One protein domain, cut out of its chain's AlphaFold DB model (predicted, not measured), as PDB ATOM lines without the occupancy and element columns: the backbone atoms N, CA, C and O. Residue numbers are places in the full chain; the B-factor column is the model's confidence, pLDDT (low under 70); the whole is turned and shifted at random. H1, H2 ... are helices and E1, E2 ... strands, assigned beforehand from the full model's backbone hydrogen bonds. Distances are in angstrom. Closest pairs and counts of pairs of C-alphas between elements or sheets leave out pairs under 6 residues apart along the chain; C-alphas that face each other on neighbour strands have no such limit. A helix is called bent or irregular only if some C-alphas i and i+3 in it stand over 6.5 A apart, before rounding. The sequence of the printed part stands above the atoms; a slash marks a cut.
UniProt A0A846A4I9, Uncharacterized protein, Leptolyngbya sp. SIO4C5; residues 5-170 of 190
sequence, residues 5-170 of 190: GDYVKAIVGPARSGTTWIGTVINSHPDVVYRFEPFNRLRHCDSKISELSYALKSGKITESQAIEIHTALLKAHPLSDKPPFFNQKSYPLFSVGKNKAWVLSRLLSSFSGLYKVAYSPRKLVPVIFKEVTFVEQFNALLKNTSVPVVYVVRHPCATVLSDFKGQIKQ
ATOM      1  N   GLY A   5      56.885 -21.743  24.675       79.50
ATOM      2  CA  GLY A   5      57.371 -22.188  23.375       79.50
ATOM      3  C   GLY A   5      58.402 -23.318  23.398       79.50
ATOM      4  O   GLY A   5      58.511 -24.071  22.417       79.50
ATOM      5  N   ASP A   6      59.081 -23.522  24.526       89.12
ATOM      6  CA  ASP A   6      59.982 -24.660  24.719       89.12
ATOM      7  C   ASP A   6      59.190 -25.976  24.751       89.12
ATOM      8  O   ASP A   6      59.606 -26.992  24.182       89.12
ATOM      9  N   TYR A   7      57.981 -25.932  25.316       92.38
ATOM     10  CA  TYR A   7      57.195 -27.111  25.658       92.38
ATOM     11  C   TYR A   7      56.017 -27.378  24.738       92.38
ATOM     12  O   TYR A   7      55.757 -28.540  24.431       92.38
ATOM     13  N   VAL A   8      55.308 -26.351  24.276       96.88
ATOM     14  CA  VAL A   8      54.128 -26.523  23.428       96.88
ATOM     15  C   VAL A   8      54.286 -25.810  22.096       96.88
ATOM     16  O   VAL A   8      54.805 -24.702  22.022       96.88
ATOM     17  N   LYS A   9      53.853 -26.475  21.024       97.38
ATOM     18  CA  LYS A   9      53.825 -25.938  19.660       97.38
ATOM     19  C   LYS A   9      52.487 -26.287  19.011       97.38
ATOM     20  O   LYS A   9      51.883 -27.316  19.332       97.38
ATOM     21  N   ALA A  10      52.030 -25.451  18.085       97.50
ATOM     22  CA  ALA A  10      50.752 -25.640  17.408       97.50
ATOM     23  C   ALA A  10      50.928 -25.855  15.901       97.50
ATOM     24  O   ALA A  10      51.730 -25.191  15.250       97.50
ATOM     25  N   ILE A  11      50.125 -26.751  15.332       97.56
ATOM     26  CA  ILE A  11      49.930 -26.891  13.887       97.56
ATOM     27  C   ILE A  11      48.497 -26.476  13.583       97.56
ATOM     28  O   ILE A  11      47.542 -27.097  14.055       97.56
ATOM     29  N   VAL A  12      48.330 -25.451  12.764       96.38
ATOM     30  CA  VAL A  12      47.014 -24.921  12.407       96.38
ATOM     31  C   VAL A  12      46.873 -24.824  10.897       96.38
ATOM     32  O   VAL A  12      47.845 -24.806  10.148       96.38
ATOM     33  N   GLY A  13      45.636 -24.807  10.428       94.56
ATOM     34  CA  GLY A  13      45.322 -24.630   9.019       94.56
ATOM     35  C   GLY A  13      43.887 -25.050   8.721       94.56
ATOM     36  O   GLY A  13      43.216 -25.642   9.578       94.56
ATOM     37  N   PRO A  14      43.384 -24.756   7.516       92.81
ATOM     38  CA  PRO A  14      42.070 -25.222   7.117       92.81
ATOM     39  C   PRO A  14      42.036 -26.756   7.041       92.81
ATOM     40  O   PRO A  14      43.058 -27.439   6.904       92.81
ATOM     41  N   ALA A  15      40.835 -27.328   7.126       91.56
ATOM     42  CA  ALA A  15      40.658 -28.743   6.821       91.56
ATOM     43  C   ALA A  15      41.217 -29.041   5.415       91.56
ATOM     44  O   ALA A  15      41.180 -28.189   4.541       91.56
ATOM     45  N   ARG A  16      41.749 -30.252   5.194       92.25
ATOM     46  CA  ARG A  16      42.318 -30.707   3.902       92.25
ATOM     47  C   ARG A  16      43.595 -29.995   3.416       92.25
ATOM     48  O   ARG A  16      44.080 -30.346   2.337       92.25
ATOM     49  N   SER A  17      44.210 -29.117   4.211       95.38
ATOM     50  CA  SER A  17      45.489 -28.487   3.838       95.38
ATOM     51  C   SER A  17      46.727 -29.372   4.016       95.38
ATOM     52  O   SER A  17      47.795 -29.027   3.535       95.38
ATOM     53  N   GLY A  18      46.598 -30.527   4.676       96.06
ATOM     54  CA  GLY A  18      47.732 -31.415   4.969       96.06
ATOM     55  C   GLY A  18      48.232 -31.345   6.415       96.06
ATOM     56  O   GLY A  18      49.107 -32.124   6.778       96.06
ATOM     57  N   THR A  19      47.615 -30.529   7.280       96.69
ATOM     58  CA  THR A  19      47.923 -30.454   8.729       96.69
ATOM     59  C   THR A  19      48.004 -31.816   9.419       96.69
ATOM     60  O   THR A  19      48.854 -32.029  10.274       96.69
ATOM     61  N   THR A  20      47.135 -32.765   9.047       96.50
ATOM     62  CA  THR A  20      47.159 -34.121   9.626       96.50
ATOM     63  C   THR A  20      48.390 -34.905   9.189       96.50
ATOM     64  O   THR A  20      48.964 -35.599  10.014       96.50
ATOM     65  N   TRP A  21      48.798 -34.788   7.922       97.38
ATOM     66  CA  TRP A  21      49.983 -35.474   7.410       97.38
ATOM     67  C   TRP A  21      51.253 -34.925   8.070       97.38
ATOM     68  O   TRP A  21      52.019 -35.705   8.625       97.38
ATOM     69  N   ILE A  22      51.402 -33.594   8.136       97.75
ATOM     70  CA  ILE A  22      52.518 -32.940   8.845       97.75
ATOM     71  C   ILE A  22      52.537 -33.348  10.321       97.75
ATOM     72  O   ILE A  22      53.576 -33.738  10.849       97.75
ATOM     73  N   GLY A  23      51.376 -33.330  10.981       97.44
ATOM     74  CA  GLY A  23      51.248 -33.787  12.361       97.44
ATOM     75  C   GLY A  23      51.660 -35.249  12.550       97.44
ATOM     76  O   GLY A  23      52.318 -35.571  13.533       97.44
ATOM     77  N   THR A  24      51.343 -36.132  11.600       97.44
ATOM     78  CA  THR A  24      51.789 -37.533  11.621       97.44
ATOM     79  C   THR A  24      53.301 -37.674  11.436       97.44
ATOM     80  O   THR A  24      53.892 -38.487  12.141       97.44
ATOM     81  N   VAL A  25      53.923 -36.888  10.549       97.56
ATOM     82  CA  VAL A  25      55.391 -36.861  10.383       97.56
ATOM     83  C   VAL A  25      56.056 -36.426  11.685       97.56
ATOM     84  O   VAL A  25      56.922 -37.114  12.200       97.56
ATOM     85  N   ILE A  26      55.591 -35.340  12.295       96.81
ATOM     86  CA  ILE A  26      56.104 -34.889  13.594       96.81
ATOM     87  C   ILE A  26      55.878 -35.948  14.684       96.81
ATOM     88  O   ILE A  26      56.748 -36.203  15.516       96.81
ATOM     89  N   ASN A  27      54.723 -36.616  14.664       97.12
ATOM     90  CA  ASN A  27      54.421 -37.702  15.587       97.12
ATOM     91  C   ASN A  27      55.331 -38.927  15.403       97.12
ATOM     92  O   ASN A  27      55.328 -39.783  16.283       97.12
ATOM     93  N   SER A  28      56.106 -39.062  14.328       97.00
ATOM     94  CA  SER A  28      57.067 -40.167  14.232       97.00
ATOM     95  C   SER A  28      58.293 -39.962  15.125       97.00
ATOM     96  O   SER A  28      59.015 -40.922  15.379       97.00
ATOM     97  N   HIS A  29      58.519 -38.750  15.645       97.38
ATOM     98  CA  HIS A  29      59.652 -38.467  16.523       97.38
ATOM     99  C   HIS A  29      59.500 -39.172  17.893       97.38
ATOM    100  O   HIS A  29      58.416 -39.096  18.494       97.38
ATOM    101  N   PRO A  30      60.552 -39.838  18.418       96.44
ATOM    102  CA  PRO A  30      60.494 -40.624  19.657       96.44
ATOM    103  C   PRO A  30      60.127 -39.789  20.895       96.44
ATOM    104  O   PRO A  30      59.304 -40.222  21.704       96.44
ATOM    105  N   ASP A  31      60.676 -38.576  20.993       96.50
ATOM    106  CA  ASP A  31      60.545 -37.672  22.149       96.50
ATOM    107  C   ASP A  31      59.526 -36.537  21.955       96.50
ATOM    108  O   ASP A  31      59.661 -35.467  22.538       96.50
ATOM    109  N   VAL A  32      58.508 -36.734  21.117       96.94
ATOM    110  CA  VAL A  32      57.438 -35.741  20.919       96.94
ATOM    111  C   VAL A  32      56.084 -36.365  21.202       96.94
ATOM    112  O   VAL A  32      55.782 -37.471  20.748       96.94
ATOM    113  N   VAL A  33      55.229 -35.629  21.902       97.94
ATOM    114  CA  VAL A  33      53.807 -35.946  22.018       97.94
ATOM    115  C   VAL A  33      53.032 -35.189  20.952       97.94
ATOM    116  O   VAL A  33      53.072 -33.967  20.914       97.94
ATOM    117  N   TYR A  34      52.272 -35.901  20.123       98.25
ATOM    118  CA  TYR A  34      51.344 -35.290  19.175       98.25
ATOM    119  C   TYR A  34      49.891 -35.472  19.620       98.25
ATOM    120  O   TYR A  34      49.484 -36.595  19.929       98.25
ATOM    121  N   ARG A  35      49.096 -34.394  19.602       98.19
ATOM    122  CA  ARG A  35      47.653 -34.421  19.900       98.19
ATOM    123  C   ARG A  35      46.828 -33.915  18.723       98.19
ATOM    124  O   ARG A  35      47.023 -32.810  18.220       98.19
ATOM    125  N   PHE A  36      45.869 -34.728  18.302       97.94
ATOM    126  CA  PHE A  36      44.969 -34.443  17.196       97.94
ATOM    127  C   PHE A  36      43.697 -33.755  17.696       97.94
ATOM    128  O   PHE A  36      42.865 -34.392  18.335       97.94
ATOM    129  N   GLU A  37      43.531 -32.476  17.359       97.25
ATOM    130  CA  GLU A  37      42.345 -31.645  17.629       97.25
ATOM    131  C   GLU A  37      41.834 -31.710  19.083       97.25
ATOM    132  O   GLU A  37      40.645 -31.972  19.309       97.25
ATOM    133  N   PRO A  38      42.709 -31.546  20.097       97.50
ATOM    134  CA  PRO A  38      42.318 -31.747  21.485       97.50
ATOM    135  C   PRO A  38      41.251 -30.758  21.973       97.50
ATOM    136  O   PRO A  38      40.359 -31.168  22.711       97.50
ATOM    137  N   PHE A  39      41.263 -29.494  21.545       96.12
ATOM    138  CA  PHE A  39      40.270 -28.505  21.977       96.12
ATOM    139  C   PHE A  39      38.905 -28.761  21.345       96.12
ATOM    140  O   PHE A  39      37.871 -28.512  21.961       96.12
ATOM    141  N   ASN A  40      38.860 -29.310  20.131       93.69
ATOM    142  CA  ASN A  40      37.587 -29.720  19.550       93.69
ATOM    143  C   ASN A  40      37.050 -31.017  20.180       93.69
ATOM    144  O   ASN A  40      35.839 -31.167  20.337       93.69
ATOM    145  N   ARG A  41      37.935 -31.955  20.536       95.12
ATOM    146  CA  ARG A  41      37.555 -33.325  20.923       95.12
ATOM    147  C   ARG A  41      37.394 -33.546  22.416       95.12
ATOM    148  O   ARG A  41      36.619 -34.415  22.797       95.12
ATOM    149  N   LEU A  42      38.128 -32.802  23.240       96.62
ATOM    150  CA  LEU A  42      38.164 -33.004  24.689       96.62
ATOM    151  C   LEU A  42      37.357 -31.962  25.465       96.62
ATOM    152  O   LEU A  42      37.025 -32.210  26.615       96.62
ATOM    153  N   ARG A  43      36.977 -30.829  24.856       94.94
ATOM    154  CA  ARG A  43      36.268 -29.735  25.555       94.94
ATOM    155  C   ARG A  43      34.985 -30.146  26.288       94.94
ATOM    156  O   ARG A  43      34.545 -29.435  27.177       94.94
ATOM    157  N   HIS A  44      34.358 -31.251  25.889       94.38
ATOM    158  CA  HIS A  44      33.121 -31.741  26.502       94.38
ATOM    159  C   HIS A  44      33.361 -32.765  27.619       94.38
ATOM    160  O   HIS A  44      32.430 -33.077  28.351       94.38
ATOM    161  N   CYS A  45      34.577 -33.303  27.745       93.69
ATOM    162  CA  CYS A  45      34.912 -34.348  28.716       93.69
ATOM    163  C   CYS A  45      36.101 -33.994  29.624       93.69
ATOM    164  O   CYS A  45      36.404 -34.750  30.539       93.69
ATOM    165  N   ASP A  46      36.773 -32.868  29.382       96.12
ATOM    166  CA  ASP A  46      37.879 -32.365  30.193       96.12
ATOM    167  C   ASP A  46      37.642 -30.878  30.497       96.12
ATOM    168  O   ASP A  46      37.690 -30.023  29.607       96.12
ATOM    169  N   SER A  47      37.344 -30.578  31.765       96.81
ATOM    170  CA  SER A  47      37.026 -29.224  32.228       96.81
ATOM    171  C   SER A  47      38.195 -28.260  32.043       96.81
ATOM    172  O   SER A  47      37.967 -27.107  31.678       96.81
ATOM    173  N   LYS A  48      39.440 -28.728  32.203       97.44
ATOM    174  CA  LYS A  48      40.621 -27.882  32.027       97.44
ATOM    175  C   LYS A  48      40.835 -27.536  30.559       97.44
ATOM    176  O   LYS A  48      41.092 -26.382  30.229       97.44
ATOM    177  N   ILE A  49      40.665 -28.505  29.656       97.38
ATOM    178  CA  ILE A  49      40.697 -28.226  28.211       97.38
ATOM    179  C   ILE A  49      39.546 -27.302  27.800       97.38
ATOM    180  O   ILE A  49      39.733 -26.460  26.922       97.38
ATOM    181  N   SER A  50      38.373 -27.429  28.422       97.06
ATOM    182  CA  SER A  50      37.240 -26.527  28.181       97.06
ATOM    183  C   SER A  50      37.566 -25.081  28.571       97.06
ATOM    184  O   SER A  50      37.406 -24.172  27.753       97.06
ATOM    185  N   GLU A  51      38.114 -24.875  29.771       97.44
ATOM    186  CA  GLU A  51      38.569 -23.570  30.270       97.44
ATOM    187  C   GLU A  51      39.624 -22.949  29.340       97.44
ATOM    188  O   GLU A  51      39.467 -21.820  28.868       97.44
ATOM    189  N   LEU A  52      40.663 -23.714  28.988       97.00
ATOM    190  CA  LEU A  52      41.724 -23.265  28.081       97.00
ATOM    191  C   LEU A  52      41.183 -22.979  26.672       97.00
ATOM    192  O   LEU A  52      41.567 -21.992  26.042       97.00
ATOM    193  N   SER A  53      40.243 -23.794  26.181       95.56
ATOM    194  CA  SER A  53      39.556 -23.535  24.911       95.56
ATOM    195  C   SER A  53      38.775 -22.223  24.947       95.56
ATOM    196  O   SER A  53      38.682 -21.565  23.911       95.56
ATOM    197  N   TYR A  54      38.174 -21.863  26.080       95.69
ATOM    198  CA  TYR A  54      37.449 -20.604  26.233       95.69
ATOM    199  C   TYR A  54      38.410 -19.408  26.282       95.69
ATOM    200  O   TYR A  54      38.192 -18.419  25.578       95.69
ATOM    201  N   ALA A  55      39.517 -19.512  27.022       96.00
ATOM    202  CA  ALA A  55      40.568 -18.490  27.050       96.00
ATOM    203  C   ALA A  55      41.153 -18.224  25.648       96.00
ATOM    204  O   ALA A  55      41.285 -17.072  25.232       96.00
ATOM    205  N   LEU A  56      41.411 -19.285  24.874       94.56
ATOM    206  CA  LEU A  56      41.857 -19.186  23.480       94.56
ATOM    207  C   LEU A  56      40.827 -18.493  22.582       94.56
ATOM    208  O   LEU A  56      41.177 -17.600  21.815       94.56
ATOM    209  N   LYS A  57      39.551 -18.889  22.676       93.62
ATOM    210  CA  LYS A  57      38.457 -18.310  21.875       93.62
ATOM    211  C   LYS A  57      38.169 -16.854  22.213       93.62
ATOM    212  O   LYS A  57      37.832 -16.091  21.322       93.62
ATOM    213  N   SER A  58      38.304 -16.475  23.479       94.94
ATOM    214  CA  SER A  58      38.098 -15.097  23.930       94.94
ATOM    215  C   SER A  58      39.291 -14.180  23.652       94.94
ATOM    216  O   SER A  58      39.216 -12.990  23.946       94.94
ATOM    217  N   GLY A  59      40.396 -14.707  23.108       95.12
ATOM    218  CA  GLY A  59      41.604 -13.928  22.845       95.12
ATOM    219  C   GLY A  59      42.397 -13.554  24.100       95.12
ATOM    220  O   GLY A  59      43.279 -12.706  24.023       95.12
ATOM    221  N   LYS A  60      42.088 -14.170  25.250       95.38
ATOM    222  CA  LYS A  60      42.646 -13.840  26.574       95.38
ATOM    223  C   LYS A  60      43.635 -14.885  27.092       95.38
ATOM    224  O   LYS A  60      43.894 -14.941  28.288       95.38
ATOM    225  N   ILE A  61      44.153 -15.740  26.210       96.75
ATOM    226  CA  ILE A  61      45.162 -16.727  26.590       96.75
ATOM    227  C   ILE A  61      46.419 -16.017  27.103       96.75
ATOM    228  O   ILE A  61      46.866 -15.050  26.490       96.75
ATOM    229  N   THR A  62      46.967 -16.487  28.219       96.88
ATOM    230  CA  THR A  62      48.214 -15.982  28.814       96.88
ATOM    231  C   THR A  62      49.353 -16.989  28.659       96.88
ATOM    232  O   THR A  62      49.120 -18.171  28.405       96.88
ATOM    233  N   GLU A  63      50.593 -16.548  28.877       95.81
ATOM    234  CA  GLU A  63      51.773 -17.424  28.869       95.81
ATOM    235  C   GLU A  63      51.669 -18.564  29.901       95.81
ATOM    236  O   GLU A  63      51.975 -19.716  29.597       95.81
ATOM    237  N   SER A  64      51.152 -18.280  31.104       96.25
ATOM    238  CA  SER A  64      50.912 -19.308  32.130       96.25
ATOM    239  C   SER A  64      49.908 -20.353  31.644       96.25
ATOM    240  O   SER A  64      50.140 -21.555  31.756       96.25
ATOM    241  N   GLN A  65      48.815 -19.911  31.019       97.12
ATOM    242  CA  GLN A  65      47.830 -20.826  30.448       97.12
ATOM    243  C   GLN A  65      48.394 -21.616  29.259       97.12
ATOM    244  O   GLN A  65      47.991 -22.756  29.041       97.12
ATOM    245  N   ALA A  66      49.357 -21.077  28.507       95.94
ATOM    246  CA  ALA A  66      50.058 -21.841  27.478       95.94
ATOM    247  C   ALA A  66      50.901 -22.989  28.069       95.94
ATOM    248  O   ALA A  66      50.914 -24.094  27.517       95.94
ATOM    249  N   ILE A  67      51.520 -22.789  29.236       96.06
ATOM    250  CA  ILE A  67      52.182 -23.866  29.997       96.06
ATOM    251  C   ILE A  67      51.147 -24.880  30.525       96.06
ATOM    252  O   ILE A  67      51.378 -26.094  30.521       96.06
ATOM    253  N   GLU A  68      49.958 -24.424  30.918       97.00
ATOM    254  CA  GLU A  68      48.866 -25.325  31.307       97.00
ATOM    255  C   GLU A  68      48.354 -26.168  30.131       97.00
ATOM    256  O   GLU A  68      48.046 -27.347  30.328       97.00
ATOM    257  N   ILE A  69      48.323 -25.620  28.906       97.25
ATOM    258  CA  ILE A  69      48.030 -26.395  27.687       97.25
ATOM    259  C   ILE A  69      49.025 -27.548  27.563       97.25
ATOM    260  O   ILE A  69      48.604 -28.685  27.338       97.25
ATOM    261  N   HIS A  70      50.326 -27.294  27.744       97.12
ATOM    262  CA  HIS A  70      51.331 -28.359  27.731       97.12
ATOM    263  C   HIS A  70      50.998 -29.454  28.751       97.12
ATOM    264  O   HIS A  70      50.870 -30.621  28.382       97.12
ATOM    265  N   THR A  71      50.771 -29.068  30.006       96.38
ATOM    266  CA  THR A  71      50.511 -30.005  31.110       96.38
ATOM    267  C   THR A  71      49.250 -30.841  30.872       96.38
ATOM    268  O   THR A  71      49.232 -32.053  31.119       96.38
ATOM    269  N   ALA A  72      48.185 -30.212  30.368       97.12
ATOM    270  CA  ALA A  72      46.929 -30.884  30.060       97.12
ATOM    271  C   ALA A  72      47.093 -31.876  28.897       97.12
ATOM    272  O   ALA A  72      46.626 -33.014  28.974       97.12
ATOM    273  N   LEU A  73      47.812 -31.475  27.846       97.75
ATOM    274  CA  LEU A  73      47.994 -32.269  26.631       97.75
ATOM    275  C   LEU A  73      49.117 -33.309  26.722       97.75
ATOM    276  O   LEU A  73      49.151 -34.241  25.911       97.75
ATOM    277  N   LEU A  74      49.998 -33.222  27.719       97.00
ATOM    278  CA  LEU A  74      51.011 -34.242  27.989       97.00
ATOM    279  C   LEU A  74      50.358 -35.600  28.283       97.00
ATOM    280  O   LEU A  74      50.844 -36.641  27.844       97.00
ATOM    281  N   LYS A  75      49.190 -35.595  28.933       96.69
ATOM    282  CA  LYS A  75      48.407 -36.795  29.251       96.69
ATOM    283  C   LYS A  75      47.815 -37.421  27.983       96.69
ATOM    284  O   LYS A  75      47.211 -36.738  27.158       96.69
ATOM    285  N   ALA A  76      47.990 -38.730  27.816       96.94
ATOM    286  CA  ALA A  76      47.398 -39.471  26.706       96.94
ATOM    287  C   ALA A  76      45.875 -39.551  26.857       96.94
ATOM    288  O   ALA A  76      45.366 -39.798  27.952       96.94
ATOM    289  N   HIS A  77      45.152 -39.370  25.749       97.62
ATOM    290  CA  HIS A  77      43.696 -39.469  25.727       97.62
ATOM    291  C   HIS A  77      43.221 -40.111  24.416       97.62
ATOM    292  O   HIS A  77      43.604 -39.653  23.340       97.62
ATOM    293  N   PRO A  78      42.351 -41.136  24.451       97.19
ATOM    294  CA  PRO A  78      41.994 -41.893  23.249       97.19
ATOM    295  C   PRO A  78      41.242 -41.075  22.191       97.19
ATOM    296  O   PRO A  78      41.279 -41.403  21.007       97.19
ATOM    297  N   LEU A  79      40.569 -39.992  22.590       97.00
ATOM    298  CA  LEU A  79      39.912 -39.090  21.641       97.00
ATOM    299  C   LEU A  79      40.887 -38.174  20.889       97.00
ATOM    300  O   LEU A  79      40.594 -37.849  19.742       97.00
ATOM    301  N   SER A  80      42.005 -37.765  21.498       97.38
ATOM    302  CA  SER A  80      42.996 -36.871  20.873       97.38
ATOM    303  C   SER A  80      44.215 -37.616  20.321       97.38
ATOM    304  O   SER A  80      44.959 -37.058  19.518       97.38
ATOM    305  N   ASP A  81      44.407 -38.884  20.678       96.94
ATOM    306  CA  ASP A  81      45.381 -39.760  20.034       96.94
ATOM    307  C   ASP A  81      44.808 -40.323  18.729       96.94
ATOM    308  O   ASP A  81      43.653 -40.749  18.652       96.94
ATOM    309  N   LYS A  82      45.635 -40.330  17.679       94.75
ATOM    310  CA  LYS A  82      45.236 -40.779  16.345       94.75
ATOM    311  C   LYS A  82      46.319 -41.660  15.713       94.75
ATOM    312  O   LYS A  82      47.485 -41.265  15.759       94.75
ATOM    313  N   PRO A  83      45.958 -42.808  15.106       94.94
ATOM    314  CA  PRO A  83      46.911 -43.622  14.360       94.94
ATOM    315  C   PRO A  83      47.458 -42.878  13.122       94.94
ATOM    316  O   PRO A  83      46.785 -41.977  12.603       94.94
ATOM    317  N   PRO A  84      48.646 -43.260  12.612       95.81
ATOM    318  CA  PRO A  84      49.463 -44.399  13.047       95.81
ATOM    319  C   PRO A  84      50.148 -44.170  14.404       95.81
ATOM    320  O   PRO A  84      50.504 -43.046  14.756       95.81
ATOM    321  N   PHE A  85      50.324 -45.249  15.171       95.50
ATOM    322  CA  PHE A  85      51.135 -45.247  16.389       95.50
ATOM    323  C   PHE A  85      52.508 -45.838  16.082       95.50
ATOM    324  O   PHE A  85      52.601 -46.909  15.489       95.50
ATOM    325  N   PHE A  86      53.553 -45.123  16.486       95.06
ATOM    326  CA  PHE A  86      54.943 -45.500  16.256       95.06
ATOM    327  C   PHE A  86      55.495 -46.231  17.482       95.06
ATOM    328  O   PHE A  86      55.273 -45.791  18.611       95.06
ATOM    329  N   ASN A  87      56.217 -47.331  17.266       93.19
ATOM    330  CA  ASN A  87      56.762 -48.155  18.352       93.19
ATOM    331  C   ASN A  87      58.002 -47.516  18.999       93.19
ATOM    332  O   ASN A  87      58.345 -47.844  20.127       93.19
ATOM    333  N   GLN A  88      58.652 -46.585  18.300       92.56
ATOM    334  CA  GLN A  88      59.891 -45.928  18.716       92.56
ATOM    335  C   GLN A  88      59.672 -44.812  19.749       92.56
ATOM    336  O   GLN A  88      60.612 -44.100  20.082       92.56
ATOM    337  N   LYS A  89      58.451 -44.606  20.257       95.19
ATOM    338  CA  LYS A  89      58.201 -43.588  21.286       95.19
ATOM    339  C   LYS A  89      59.014 -43.894  22.543       95.19
ATOM    340  O   LYS A  89      58.982 -45.012  23.039       95.19
ATOM    341  N   SER A  90      59.680 -42.882  23.091       91.56
ATOM    342  CA  SER A  90      60.615 -43.039  24.216       91.56
ATOM    343  C   SER A  90      59.937 -43.150  25.589       91.56
ATOM    344  O   SER A  90      60.613 -43.183  26.613       91.56
ATOM    345  N   TYR A  91      58.615 -42.992  25.638       90.31
ATOM    346  CA  TYR A  91      57.867 -42.667  26.851       90.31
ATOM    347  C   TYR A  91      56.706 -43.597  27.250       90.31
ATOM    348  O   TYR A  91      56.277 -43.478  28.400       90.31
ATOM    349  N   PRO A  92      56.132 -44.469  26.394       88.44
ATOM    350  CA  PRO A  92      55.095 -45.383  26.846       88.44
ATOM    351  C   PRO A  92      55.705 -46.526  27.665       88.44
ATOM    352  O   PRO A  92      56.843 -46.925  27.437       88.44
ATOM    353  N   LEU A  93      54.917 -47.090  28.584       86.75
ATOM    354  CA  LEU A  93      55.313 -48.288  29.337       86.75
ATOM    355  C   LEU A  93      55.425 -49.522  28.442       86.75
ATOM    356  O   LEU A  93      56.259 -50.390  28.673       86.75
ATOM    357  N   PHE A  94      54.586 -49.575  27.410       86.00
ATOM    358  CA  PHE A  94      54.557 -50.644  26.427       86.00
ATOM    359  C   PHE A  94      54.605 -50.019  25.033       86.00
ATOM    360  O   PHE A  94      53.754 -49.201  24.679       86.00
ATOM    361  N   SER A  95      55.602 -50.387  24.232       79.25
ATOM    362  CA  SER A  95      55.732 -49.916  22.845       79.25
ATOM    363  C   SER A  95      54.770 -50.636  21.896       79.25
ATOM    364  O   SER A  95      54.351 -50.073  20.886       79.25
ATOM    365  N   VAL A  96      54.366 -51.862  22.238       85.62
ATOM    366  CA  VAL A  96      53.485 -52.713  21.431       85.62
ATOM    367  C   VAL A  96      52.044 -52.636  21.942       85.62
ATOM    368  O   VAL A  96      51.788 -52.502  23.132       85.62
ATOM    369  N   GLY A  97      51.071 -52.736  21.033       90.25
ATOM    370  CA  GLY A  97      49.658 -52.893  21.399       90.25
ATOM    371  C   GLY A  97      48.870 -51.593  21.588       90.25
ATOM    372  O   GLY A  97      47.656 -51.663  21.796       90.25
ATOM    373  N   LYS A  98      49.491 -50.415  21.409       94.62
ATOM    374  CA  LYS A  98      48.801 -49.114  21.515       94.62
ATOM    375  C   LYS A  98      47.555 -49.017  20.631       94.62
ATOM    376  O   LYS A  98      46.545 -48.484  21.077       94.62
ATOM    377  N   ASN A  99      47.588 -49.584  19.419       95.69
ATOM    378  CA  ASN A  99      46.421 -49.643  18.527       95.69
ATOM    379  C   ASN A  99      45.230 -50.363  19.178       95.69
ATOM    380  O   ASN A  99      44.127 -49.824  19.198       95.69
ATOM    381  N   LYS A 100      45.453 -51.553  19.750       95.88
ATOM    382  CA  LYS A 100      44.395 -52.346  20.393       95.88
ATOM    383  C   LYS A 100      43.875 -51.649  21.650       95.88
ATOM    384  O   LYS A 100      42.667 -51.504  21.810       95.88
ATOM    385  N   ALA A 101      44.779 -51.148  22.492       96.06
ATOM    386  CA  ALA A 101      44.414 -50.406  23.698       96.06
ATOM    387  C   ALA A 101      43.636 -49.116  23.380       96.06
ATOM    388  O   ALA A 101      42.698 -48.758  24.090       96.06
ATOM    389  N   TRP A 102      43.989 -48.425  22.293       96.94
ATOM    390  CA  TRP A 102      43.265 -47.252  21.805       96.94
ATOM    391  C   TRP A 102      41.842 -47.601  21.362       96.94
ATOM    392  O   TRP A 102      40.901 -46.936  21.783       96.94
ATOM    393  N   VAL A 103      41.660 -48.664  20.570       96.88
ATOM    394  CA  VAL A 103      40.314 -49.128  20.185       96.88
ATOM    395  C   VAL A 103      39.499 -49.488  21.429       96.88
ATOM    396  O   VAL A 103      38.391 -48.983  21.593       96.88
ATOM    397  N   LEU A 104      40.069 -50.282  22.342       96.62
ATOM    398  CA  LEU A 104      39.382 -50.717  23.559       96.62
ATOM    399  C   LEU A 104      38.965 -49.536  24.446       96.62
ATOM    400  O   LEU A 104      37.826 -49.479  24.892       96.62
ATOM    401  N   SER A 105      39.849 -48.557  24.648       96.31
ATOM    402  CA  SER A 105      39.558 -47.361  25.458       96.31
ATOM    403  C   SER A 105      38.564 -46.392  24.814       96.31
ATOM    404  O   SER A 105      37.955 -45.593  25.523       96.31
ATOM    405  N   ARG A 106      38.371 -46.448  23.490       95.19
ATOM    406  CA  ARG A 106      37.288 -45.719  22.813       95.19
ATOM    407  C   ARG A 106      35.941 -46.425  22.913       95.19
ATOM    408  O   ARG A 106      34.924 -45.741  22.880       95.19
ATOM    409  N   LEU A 107      35.941 -47.754  22.994       95.81
ATOM    410  CA  LEU A 107      34.728 -48.557  23.159       95.81
ATOM    411  C   LEU A 107      34.257 -48.575  24.618       95.81
ATOM    412  O   LEU A 107      33.062 -48.486  24.877       95.81
ATOM    413  N   LEU A 108      35.193 -48.658  25.564       95.38
ATOM    414  CA  LEU A 108      34.928 -48.784  26.992       95.38
ATOM    415  C   LEU A 108      35.586 -47.620  27.740       95.38
ATOM    416  O   LEU A 108      36.798 -47.614  27.967       95.38
ATOM    417  N   SER A 109      34.782 -46.639  28.152       90.25
ATOM    418  CA  SER A 109      35.261 -45.422  28.828       90.25
ATOM    419  C   SER A 109      36.077 -45.716  30.094       90.25
ATOM    420  O   SER A 109      37.056 -45.015  30.358       90.25
ATOM    421  N   SER A 110      35.764 -46.791  30.823       93.75
ATOM    422  CA  SER A 110      36.509 -47.236  32.013       93.75
ATOM    423  C   SER A 110      37.980 -47.571  31.725       93.75
ATOM    424  O   SER A 110      38.832 -47.423  32.598       93.75
ATOM    425  N   PHE A 111      38.324 -47.951  30.488       94.44
ATOM    426  CA  PHE A 111      39.710 -48.237  30.090       94.44
ATOM    427  C   PHE A 111      40.516 -46.979  29.740       94.44
ATOM    428  O   PHE A 111      41.727 -47.064  29.517       94.44
ATOM    429  N   SER A 112      39.891 -45.797  29.714       93.94
ATOM    430  CA  SER A 112      40.588 -44.533  29.444       93.94
ATOM    431  C   SER A 112      41.665 -44.217  30.490       93.94
ATOM    432  O   SER A 112      42.741 -43.737  30.129       93.94
ATOM    433  N   GLY A 113      41.429 -44.556  31.763       95.31
ATOM    434  CA  GLY A 113      42.403 -44.387  32.845       95.31
ATOM    435  C   GLY A 113      43.654 -45.241  32.635       95.31
ATOM    436  O   GLY A 113      44.770 -44.725  32.671       95.31
ATOM    437  N   LEU A 114      43.469 -46.525  32.312       95.56
ATOM    438  CA  LEU A 114      44.572 -47.440  31.999       95.56
ATOM    439  C   LEU A 114      45.349 -46.981  30.761       95.56
ATOM    440  O   LEU A 114      46.578 -46.958  30.778       95.56
ATOM    441  N   TYR A 115      44.647 -46.545  29.710       96.44
ATOM    442  CA  TYR A 115      45.275 -45.984  28.512       96.44
ATOM    443  C   TYR A 115      46.143 -44.764  28.847       96.44
ATOM    444  O   TYR A 115      47.290 -44.662  28.408       96.44
ATOM    445  N   LYS A 116      45.615 -43.854  29.667       96.38
ATOM    446  CA  LYS A 116      46.331 -42.662  30.116       96.38
ATOM    447  C   LYS A 116      47.586 -43.027  30.903       96.38
ATOM    448  O   LYS A 116      48.641 -42.480  30.602       96.38
ATOM    449  N   VAL A 117      47.512 -43.961  31.849       95.75
ATOM    450  CA  VAL A 117      48.683 -44.401  32.633       95.75
ATOM    451  C   VAL A 117      49.730 -45.083  31.747       95.75
ATOM    452  O   VAL A 117      50.918 -44.799  31.878       95.75
ATOM    453  N   ALA A 118      49.303 -45.940  30.817       95.75
ATOM    454  CA  ALA A 118      50.208 -46.715  29.971       95.75
ATOM    455  C   ALA A 118      50.961 -45.871  28.927       95.75
ATOM    456  O   ALA A 118      52.110 -46.179  28.605       95.75
ATOM    457  N   TYR A 119      50.321 -44.826  28.389       96.25
ATOM    458  CA  TYR A 119      50.822 -44.099  27.215       96.25
ATOM    459  C   TYR A 119      51.096 -42.604  27.445       96.25
ATOM    460  O   TYR A 119      51.432 -41.909  26.482       96.25
ATOM    461  N   SER A 120      50.962 -42.091  28.673       96.38
ATOM    462  CA  SER A 120      51.413 -40.730  29.008       96.38
ATOM    463  C   SER A 120      52.918 -40.712  29.284       96.38
ATOM    464  O   SER A 120      53.413 -41.609  29.969       96.38
ATOM    465  N   PRO A 121      53.656 -39.692  28.823       95.50
ATOM    466  CA  PRO A 121      55.041 -39.516  29.222       95.50
ATOM    467  C   PRO A 121      55.184 -39.251  30.718       95.50
ATOM    468  O   PRO A 121      54.397 -38.511  31.304       95.50
ATOM    469  N   ARG A 122      56.231 -39.832  31.311       92.88
ATOM    470  CA  ARG A 122      56.660 -39.547  32.692       92.88
ATOM    471  C   ARG A 122      57.694 -38.425  32.775       92.88
ATOM    472  O   ARG A 122      57.804 -37.776  33.804       92.88
ATOM    473  N   LYS A 123      58.444 -38.211  31.691       93.25
ATOM    474  CA  LYS A 123      59.401 -37.111  31.544       93.25
ATOM    475  C   LYS A 123      58.760 -35.951  30.784       93.25
ATOM    476  O   LYS A 123      57.845 -36.156  29.983       93.25
ATOM    477  N   LEU A 124      59.276 -34.751  31.014       93.19
ATOM    478  CA  LEU A 124      58.867 -33.561  30.282       93.19
ATOM    479  C   LEU A 124      59.333 -33.686  28.825       93.19
ATOM    480  O   LEU A 124      60.527 -33.800  28.560       93.19
ATOM    481  N   VAL A 125      58.386 -33.713  27.888       95.56
ATOM    482  CA  VAL A 125      58.655 -33.759  26.444       95.56
ATOM    483  C   VAL A 125      57.853 -32.680  25.727       95.56
ATOM    484  O   VAL A 125      56.768 -32.327  26.205       95.56
ATOM    485  N   PRO A 126      58.331 -32.177  24.577       97.25
ATOM    486  CA  PRO A 126      57.552 -31.273  23.750       97.25
ATOM    487  C   PRO A 126      56.206 -31.879  23.342       97.25
ATOM    488  O   PRO A 126      56.113 -33.035  22.914       97.25
ATOM    489  N   VAL A 127      55.159 -31.067  23.445       98.25
ATOM    490  CA  VAL A 127      53.808 -31.372  22.989       98.25
ATOM    491  C   VAL A 127      53.508 -30.544  21.751       98.25
ATOM    492  O   VAL A 127      53.639 -29.324  21.738       98.25
ATOM    493  N   ILE A 128      53.051 -31.215  20.706       98.25
ATOM    494  CA  ILE A 128      52.612 -30.599  19.466       98.25
ATOM    495  C   ILE A 128      51.146 -30.941  19.281       98.25
ATOM    496  O   ILE A 128      50.780 -32.109  19.151       98.25
ATOM    497  N   PHE A 129      50.287 -29.933  19.274       97.94
ATOM    498  CA  PHE A 129      48.873 -30.146  19.001       97.94
ATOM    499  C   PHE A 129      48.498 -29.586  17.641       97.94
ATOM    500  O   PHE A 129      49.049 -28.591  17.176       97.94
ATOM    501  N   LYS A 130      47.549 -30.248  16.991       97.44
ATOM    502  CA  LYS A 130      47.005 -29.819  15.710       97.44
ATOM    503  C   LYS A 130      45.553 -29.419  15.871       97.44
ATOM    504  O   LYS A 130      44.792 -30.192  16.440       97.44
ATOM    505  N   GLU A 131      45.147 -28.306  15.274       96.31
ATOM    506  CA  GLU A 131      43.743 -27.890  15.181       96.31
ATOM    507  C   GLU A 131      43.350 -27.516  13.748       96.31
ATOM    508  O   GLU A 131      44.188 -27.185  12.905       96.31
ATOM    509  N   VAL A 132      42.053 -27.609  13.455       92.50
ATOM    510  CA  VAL A 132      41.443 -27.076  12.225       92.50
ATOM    511  C   VAL A 132      40.508 -25.945  12.596       92.50
ATOM    512  O   VAL A 132      39.946 -25.944  13.689       92.50
ATOM    513  N   THR A 133      40.313 -24.987  11.689       77.38
ATOM    514  CA  THR A 133      39.394 -23.850  11.910       77.38
ATOM    515  C   THR A 133      39.740 -23.028  13.162       77.38
ATOM    516  O   THR A 133      38.857 -22.575  13.876       77.38
ATOM    517  N   PHE A 134      41.041 -22.856  13.425       79.62
ATOM    518  CA  PHE A 134      41.592 -22.236  14.636       79.62
ATOM    519  C   PHE A 134      42.179 -20.835  14.366       79.62
ATOM    520  O   PHE A 134      43.226 -20.495  14.902       79.62
ATOM    521  N   VAL A 135      41.582 -20.054  13.454       82.12
ATOM    522  CA  VAL A 135      42.203 -18.820  12.917       82.12
ATOM    523  C   VAL A 135      42.254 -17.697  13.959       82.12
ATOM    524  O   VAL A 135      43.295 -17.076  14.146       82.12
ATOM    525  N   GLU A 136      41.159 -17.452  14.675       85.62
ATOM    526  CA  GLU A 136      41.107 -16.396  15.697       85.62
ATOM    527  C   GLU A 136      41.928 -16.771  16.934       85.62
ATOM    528  O   GLU A 136      42.681 -15.961  17.471       85.62
ATOM    529  N   GLN A 137      41.845 -18.037  17.342       91.00
ATOM    530  CA  GLN A 137      42.578 -18.578  18.486       91.00
ATOM    531  C   GLN A 137      44.088 -18.619  18.215       91.00
ATOM    532  O   GLN A 137      44.893 -18.427  19.122       91.00
ATOM    533  N   PHE A 138      44.478 -18.838  16.957       88.75
ATOM    534  CA  PHE A 138      45.858 -18.713  16.497       88.75
ATOM    535  C   PHE A 138      46.402 -17.300  16.707       88.75
ATOM    536  O   PHE A 138      47.494 -17.152  17.250       88.75
ATOM    537  N   ASN A 139      45.636 -16.270  16.336       92.31
ATOM    538  CA  ASN A 139      46.059 -14.887  16.552       92.31
ATOM    539  C   ASN A 139      46.254 -14.588  18.043       92.31
ATOM    540  O   ASN A 139      47.188 -13.877  18.400       92.31
ATOM    541  N   ALA A 140      45.407 -15.149  18.909       94.25
ATOM    542  CA  ALA A 140      45.558 -15.017  20.355       94.25
ATOM    543  C   ALA A 140      46.854 -15.667  20.865       94.25
ATOM    544  O   ALA A 140      47.582 -15.050  21.638       94.25
ATOM    545  N   LEU A 141      47.173 -16.880  20.394       94.62
ATOM    546  CA  LEU A 141      48.434 -17.553  20.726       94.62
ATOM    547  C   LEU A 141      49.645 -16.728  20.285       94.62
ATOM    548  O   LEU A 141      50.538 -16.507  21.094       94.62
ATOM    549  N   LEU A 142      49.659 -16.233  19.044       95.12
ATOM    550  CA  LEU A 142      50.781 -15.441  18.535       95.12
ATOM    551  C   LEU A 142      50.974 -14.112  19.270       95.12
ATOM    552  O   LEU A 142      52.105 -13.678  19.453       95.12
ATOM    553  N   LYS A 143      49.879 -13.435  19.629       96.19
ATOM    554  CA  LYS A 143      49.944 -12.107  20.255       96.19
ATOM    555  C   LYS A 143      50.298 -12.168  21.734       96.19
ATOM    556  O   LYS A 143      50.977 -11.272  22.222       96.19
ATOM    557  N   ASN A 144      49.819 -13.191  22.439       96.88
ATOM    558  CA  ASN A 144      49.845 -13.204  23.900       96.88
ATOM    559  C   ASN A 144      50.807 -14.239  24.495       96.88
ATOM    560  O   ASN A 144      50.920 -14.314  25.719       96.88
ATOM    561  N   THR A 145      51.432 -15.082  23.668       97.06
ATOM    562  CA  THR A 145      52.268 -16.188  24.148       97.06
ATOM    563  C   THR A 145      53.507 -16.383  23.282       97.06
ATOM    564  O   THR A 145      53.559 -15.943  22.136       97.06
ATOM    565  N   SER A 146      54.487 -17.112  23.810       96.75
ATOM    566  CA  SER A 146      55.690 -17.523  23.075       96.75
ATOM    567  C   SER A 146      55.510 -18.798  22.237       96.75
ATOM    568  O   SER A 146      56.480 -19.294  21.662       96.75
ATOM    569  N   VAL A 147      54.295 -19.365  22.172       97.12
ATOM    570  CA  VAL A 147      54.019 -20.657  21.525       97.12
ATOM    571  C   VAL A 147      54.290 -20.589  20.016       97.12
ATOM    572  O   VAL A 147      53.575 -19.884  19.300       97.12
ATOM    573  N   PRO A 148      55.244 -21.376  19.481       96.56
ATOM    574  CA  PRO A 148      55.484 -21.443  18.053       96.56
ATOM    575  C   PRO A 148      54.291 -22.059  17.332       96.56
ATOM    576  O   PRO A 148      53.758 -23.101  17.742       96.56
ATOM    577  N   VAL A 149      53.913 -21.450  16.210       96.06
ATOM    578  CA  VAL A 149      52.807 -21.928  15.385       96.06
ATOM    579  C   VAL A 149      53.251 -22.173  13.949       96.06
ATOM    580  O   VAL A 149      53.821 -21.302  13.298       96.06
ATOM    581  N   VAL A 150      52.919 -23.355  13.435       96.19
ATOM    582  CA  VAL A 150      53.056 -23.719  12.024       96.19
ATOM    583  C   VAL A 150      51.685 -23.619  11.358       96.19
ATOM    584  O   VAL A 150      50.797 -24.431  11.632       96.19
ATOM    585  N   TYR A 151      51.511 -22.637  10.470       96.00
ATOM    586  CA  TYR A 151      50.299 -22.494   9.662       96.00
ATOM    587  C   TYR A 151      50.464 -23.201   8.311       96.00
ATOM    588  O   TYR A 151      51.305 -22.834   7.495       96.00
ATOM    589  N   VAL A 152      49.646 -24.220   8.054       96.00
ATOM    590  CA  VAL A 152      49.733 -25.048   6.845       96.00
ATOM    591  C   VAL A 152      48.766 -24.536   5.786       96.00
ATOM    592  O   VAL A 152      47.547 -24.716   5.897       96.00
ATOM    593  N   VAL A 153      49.327 -23.950   4.730       94.88
ATOM    594  CA  VAL A 153      48.590 -23.451   3.565       94.88
ATOM    595  C   VAL A 153      48.566 -24.509   2.463       94.88
ATOM    596  O   VAL A 153      49.549 -25.199   2.208       94.88
ATOM    597  N   ARG A 154      47.428 -24.619   1.778       95.75
ATOM    598  CA  ARG A 154      47.271 -25.377   0.533       95.75
ATOM    599  C   ARG A 154      46.407 -24.560  -0.414       95.75
ATOM    600  O   ARG A 154      45.492 -23.881   0.049       95.75
ATOM    601  N   HIS A 155      46.659 -24.670  -1.719       97.12
ATOM    602  CA  HIS A 155      45.854 -23.998  -2.737       97.12
ATOM    603  C   HIS A 155      44.344 -24.213  -2.487       97.12
ATOM    604  O   HIS A 155      43.917 -25.369  -2.357       97.12
ATOM    605  N   PRO A 156      43.519 -23.150  -2.438       94.31
ATOM    606  CA  PRO A 156      42.113 -23.249  -2.040       94.31
ATOM    607  C   PRO A 156      41.317 -24.194  -2.946       94.31
ATOM    608  O   PRO A 156      40.600 -25.056  -2.443       94.31
ATOM    609  N   CYS A 157      41.528 -24.147  -4.268       95.88
ATOM    610  CA  CYS A 157      40.871 -25.078  -5.194       95.88
ATOM    611  C   CYS A 157      41.214 -26.549  -4.904       95.88
ATOM    612  O   CYS A 157      40.356 -27.416  -5.039       95.88
ATOM    613  N   ALA A 158      42.434 -26.853  -4.446       95.81
ATOM    614  CA  ALA A 158      42.818 -28.219  -4.092       95.81
ATOM    615  C   ALA A 158      42.162 -28.678  -2.780       95.81
ATOM    616  O   ALA A 158      41.811 -29.852  -2.637       95.81
ATOM    617  N   THR A 159      41.980 -27.757  -1.831       93.12
ATOM    618  CA  THR A 159      41.237 -27.981  -0.585       93.12
ATOM    619  C   THR A 159      39.774 -28.311  -0.884       93.12
ATOM    620  O   THR A 159      39.302 -29.367  -0.458       93.12
ATOM    621  N   VAL A 160      39.103 -27.480  -1.692       91.69
ATOM    622  CA  VAL A 160      37.701 -27.668  -2.113       91.69
ATOM    623  C   VAL A 160      37.532 -28.961  -2.910       91.69
ATOM    624  O   VAL A 160      36.713 -29.803  -2.550       91.69
ATOM    625  N   LEU A 161      38.358 -29.183  -3.939       93.69
ATOM    626  CA  LEU A 161      38.304 -30.402  -4.749       93.69
ATOM    627  C   LEU A 161      38.522 -31.658  -3.897       93.69
ATOM    628  O   LEU A 161      37.894 -32.691  -4.127       93.69
ATOM    629  N   SER A 162      39.418 -31.591  -2.909       93.12
ATOM    630  CA  SER A 162      39.643 -32.711  -2.001       93.12
ATOM    631  C   SER A 162      38.450 -32.985  -1.091       93.12
ATOM    632  O   SER A 162      38.264 -34.153  -0.741       93.12
ATOM    633  N   ASP A 163      37.737 -31.953  -0.647       90.00
ATOM    634  CA  ASP A 163      36.553 -32.103   0.199       90.00
ATOM    635  C   ASP A 163      35.404 -32.709  -0.612       90.00
ATOM    636  O   ASP A 163      34.897 -33.776  -0.264       90.00
ATOM    637  N   PHE A 164      35.139 -32.143  -1.792       89.94
ATOM    638  CA  PHE A 164      34.144 -32.633  -2.746       89.94
ATOM    639  C   PHE A 164      34.368 -34.106  -3.126       89.94
ATOM    640  O   PHE A 164      33.471 -34.939  -3.003       89.94
ATOM    641  N   LYS A 165      35.605 -34.481  -3.494       92.00
ATOM    642  CA  LYS A 165      35.962 -35.888  -3.766       92.00
ATOM    643  C   LYS A 165      35.757 -36.793  -2.544       92.00
ATOM    644  O   LYS A 165      35.451 -37.974  -2.706       92.00
ATOM    645  N   GLY A 166      35.979 -36.278  -1.334       90.56
ATOM    646  CA  GLY A 166      35.775 -37.012  -0.084       90.56
ATOM    647  C   GLY A 166      34.299 -37.274   0.208       90.56
ATOM    648  O   GLY A 166      33.948 -38.394   0.582       90.56
ATOM    649  N   GLN A 167      33.455 -36.269  -0.021       89.38
ATOM    650  CA  GLN A 167      32.001 -36.343   0.126       89.38
ATOM    651  C   GLN A 167      31.375 -37.303  -0.897       89.38
ATOM    652  O   GLN A 167      30.623 -38.186  -0.497       89.38
ATOM    653  N   ILE A 168      31.759 -37.224  -2.183       89.44
ATOM    654  CA  ILE A 168      31.299 -38.168  -3.229       89.44
ATOM    655  C   ILE A 168      31.603 -39.618  -2.840       89.44
ATOM    656  O   ILE A 168      30.777 -40.507  -3.017       89.44
ATOM    657  N   LYS A 169      32.791 -39.865  -2.278       93.06
ATOM    658  CA  LYS A 169      33.219 -41.203  -1.845       93.06
ATOM    659  C   LYS A 169      32.635 -41.630  -0.493       93.06
ATOM    660  O   LYS A 169      33.078 -42.646   0.033       93.06
ATOM    661  N   GLN A 170      31.736 -40.841   0.105       90.44
ATOM    662  CA  GLN A 170      31.165 -41.064   1.443       90.44
ATOM    663  C   GLN A 170      32.221 -41.233   2.550       90.44
ATOM    664  O   GLN A 170      31.974 -41.816   3.603       90.44
TER     665      GLN A 170
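This is residues 5 to 170 of the 190 residues of an uncharacterized protein of Leptolyngbya sp. SIO4C5 (UniProt A0A846A4I9). A parallel sheet of four strands forms the core, with H1 over one face and H4 and H7 over the other, and H3 packs on H4 and H7 farther out from the sheet. Beyond the sheet's E2 edge lies the helical hairpin of H5 and H6, reached from H4 by a long loop, and past the ends of the strands lies H8, touching no other helix. The printed part has 166 residues with eight named helices and four named strands, in the order E1 H1 E2 H2 H3 H4 H5 H6 E3 H7 E4 H8; the sheet's order is E2 E3 E1 E4. The class is mixed, helices and strands. The whole is compact, with a radius of gyration of the C-alphas of 16.0 A and spans of 43 by 42 by 28 A.

In the sheet, E3, residues 127 to 132, and E1, residues 8 to 13, are inner strands, and E2, residues 33 to 36, and E4, residues 149 to 151, are edge strands. E2 and E3 are parallel, with N 35 and O 128 within hydrogen-bond range at 2.9 A. E3 and E1 are parallel, with N 11 and O 129 at 2.8 A, and E1 and E4 are parallel, with N 150 and O 10 at 2.8 A. H1, residues 19 to 26, is on the sheet at a height of 8.1 A, over E3, and runs along the strands; the closest C-alphas of the two, those of Gly 23 and Lys 130, are 6.7 A apart. On the opposite face H4, residues 63 to 74, has a height of 8.8 A over the sheet and runs across the strands, at 89 degrees to E1 on the local plane; its closest C-alpha to E1 is His 70, 5.5 A from that of Val 8. H7, residues 135 to 144, is on the same face as H4 at a height of 10.3 A and only just runs along the strands, at 29 degrees to E1 on the local plane. These are three layers, helices on both faces of a sheet. E1, H1, E2 and E3, H7, E4 are split strand-helix-strand units, each with another strand between its two strands, and both crossovers are right-handed. H3, residues 47 to 57, is not on the sheet; it touches H7 about perpendicular, at 90 degrees, with the C-alphas of Leu 56 and Gln 137 closest at 5.1 A. H3 and H4 form a helical hairpin and touch at a steep tilt of 45 degrees, opposite ways, closest at the C-alphas of Leu 52 and Gln 65, 7.0 A. H2, residues 38 to 42, only grazes the sheet and touches H3, the C-alphas of Phe 39 and Ser 53 being closest at 5.8 A. H5, residues 98 to 107, and H6, residues 109 to 119, form a hairpin at a shallow tilt of 23 degrees, opposite ways, closest at the C-alphas of Ser 105 and Phe 111, 4.7 A. H2 to H6 with E2 and E3 make a strand-helix-strand unit, two parallel neighbour strands with helices between. H8, residues 156 to 168, is not on the sheet and touches no helix. Each O i to N i+4 pair is within hydrogen-bond range in H1, H2, H3, H4, H5, H7 and H8; in H6 it is 5 of 7.

E1 begins at C-alpha 8, (54.128, -26.523, 23.428), and is 17.0 A long; E3 is 16.9 A. H4 is 16.9 A long, H6 15.7 A and H3 15.1 A. H6 is only just irregular, with C-alphas 110 and 113 6.6 A apart. H8, the longest helix, is 18.5 A and ends at C-alpha 168, (31.299, -38.168, -3.229).

The two C-alphas farthest apart, those of Lys 123 and Ile 168, are 44.7 A apart. The printed part has no cut. The link from H4 to H5, residues 75 to 97, is long. The mean pLDDT of the printed part is 94.6, and no printed residue is under 70.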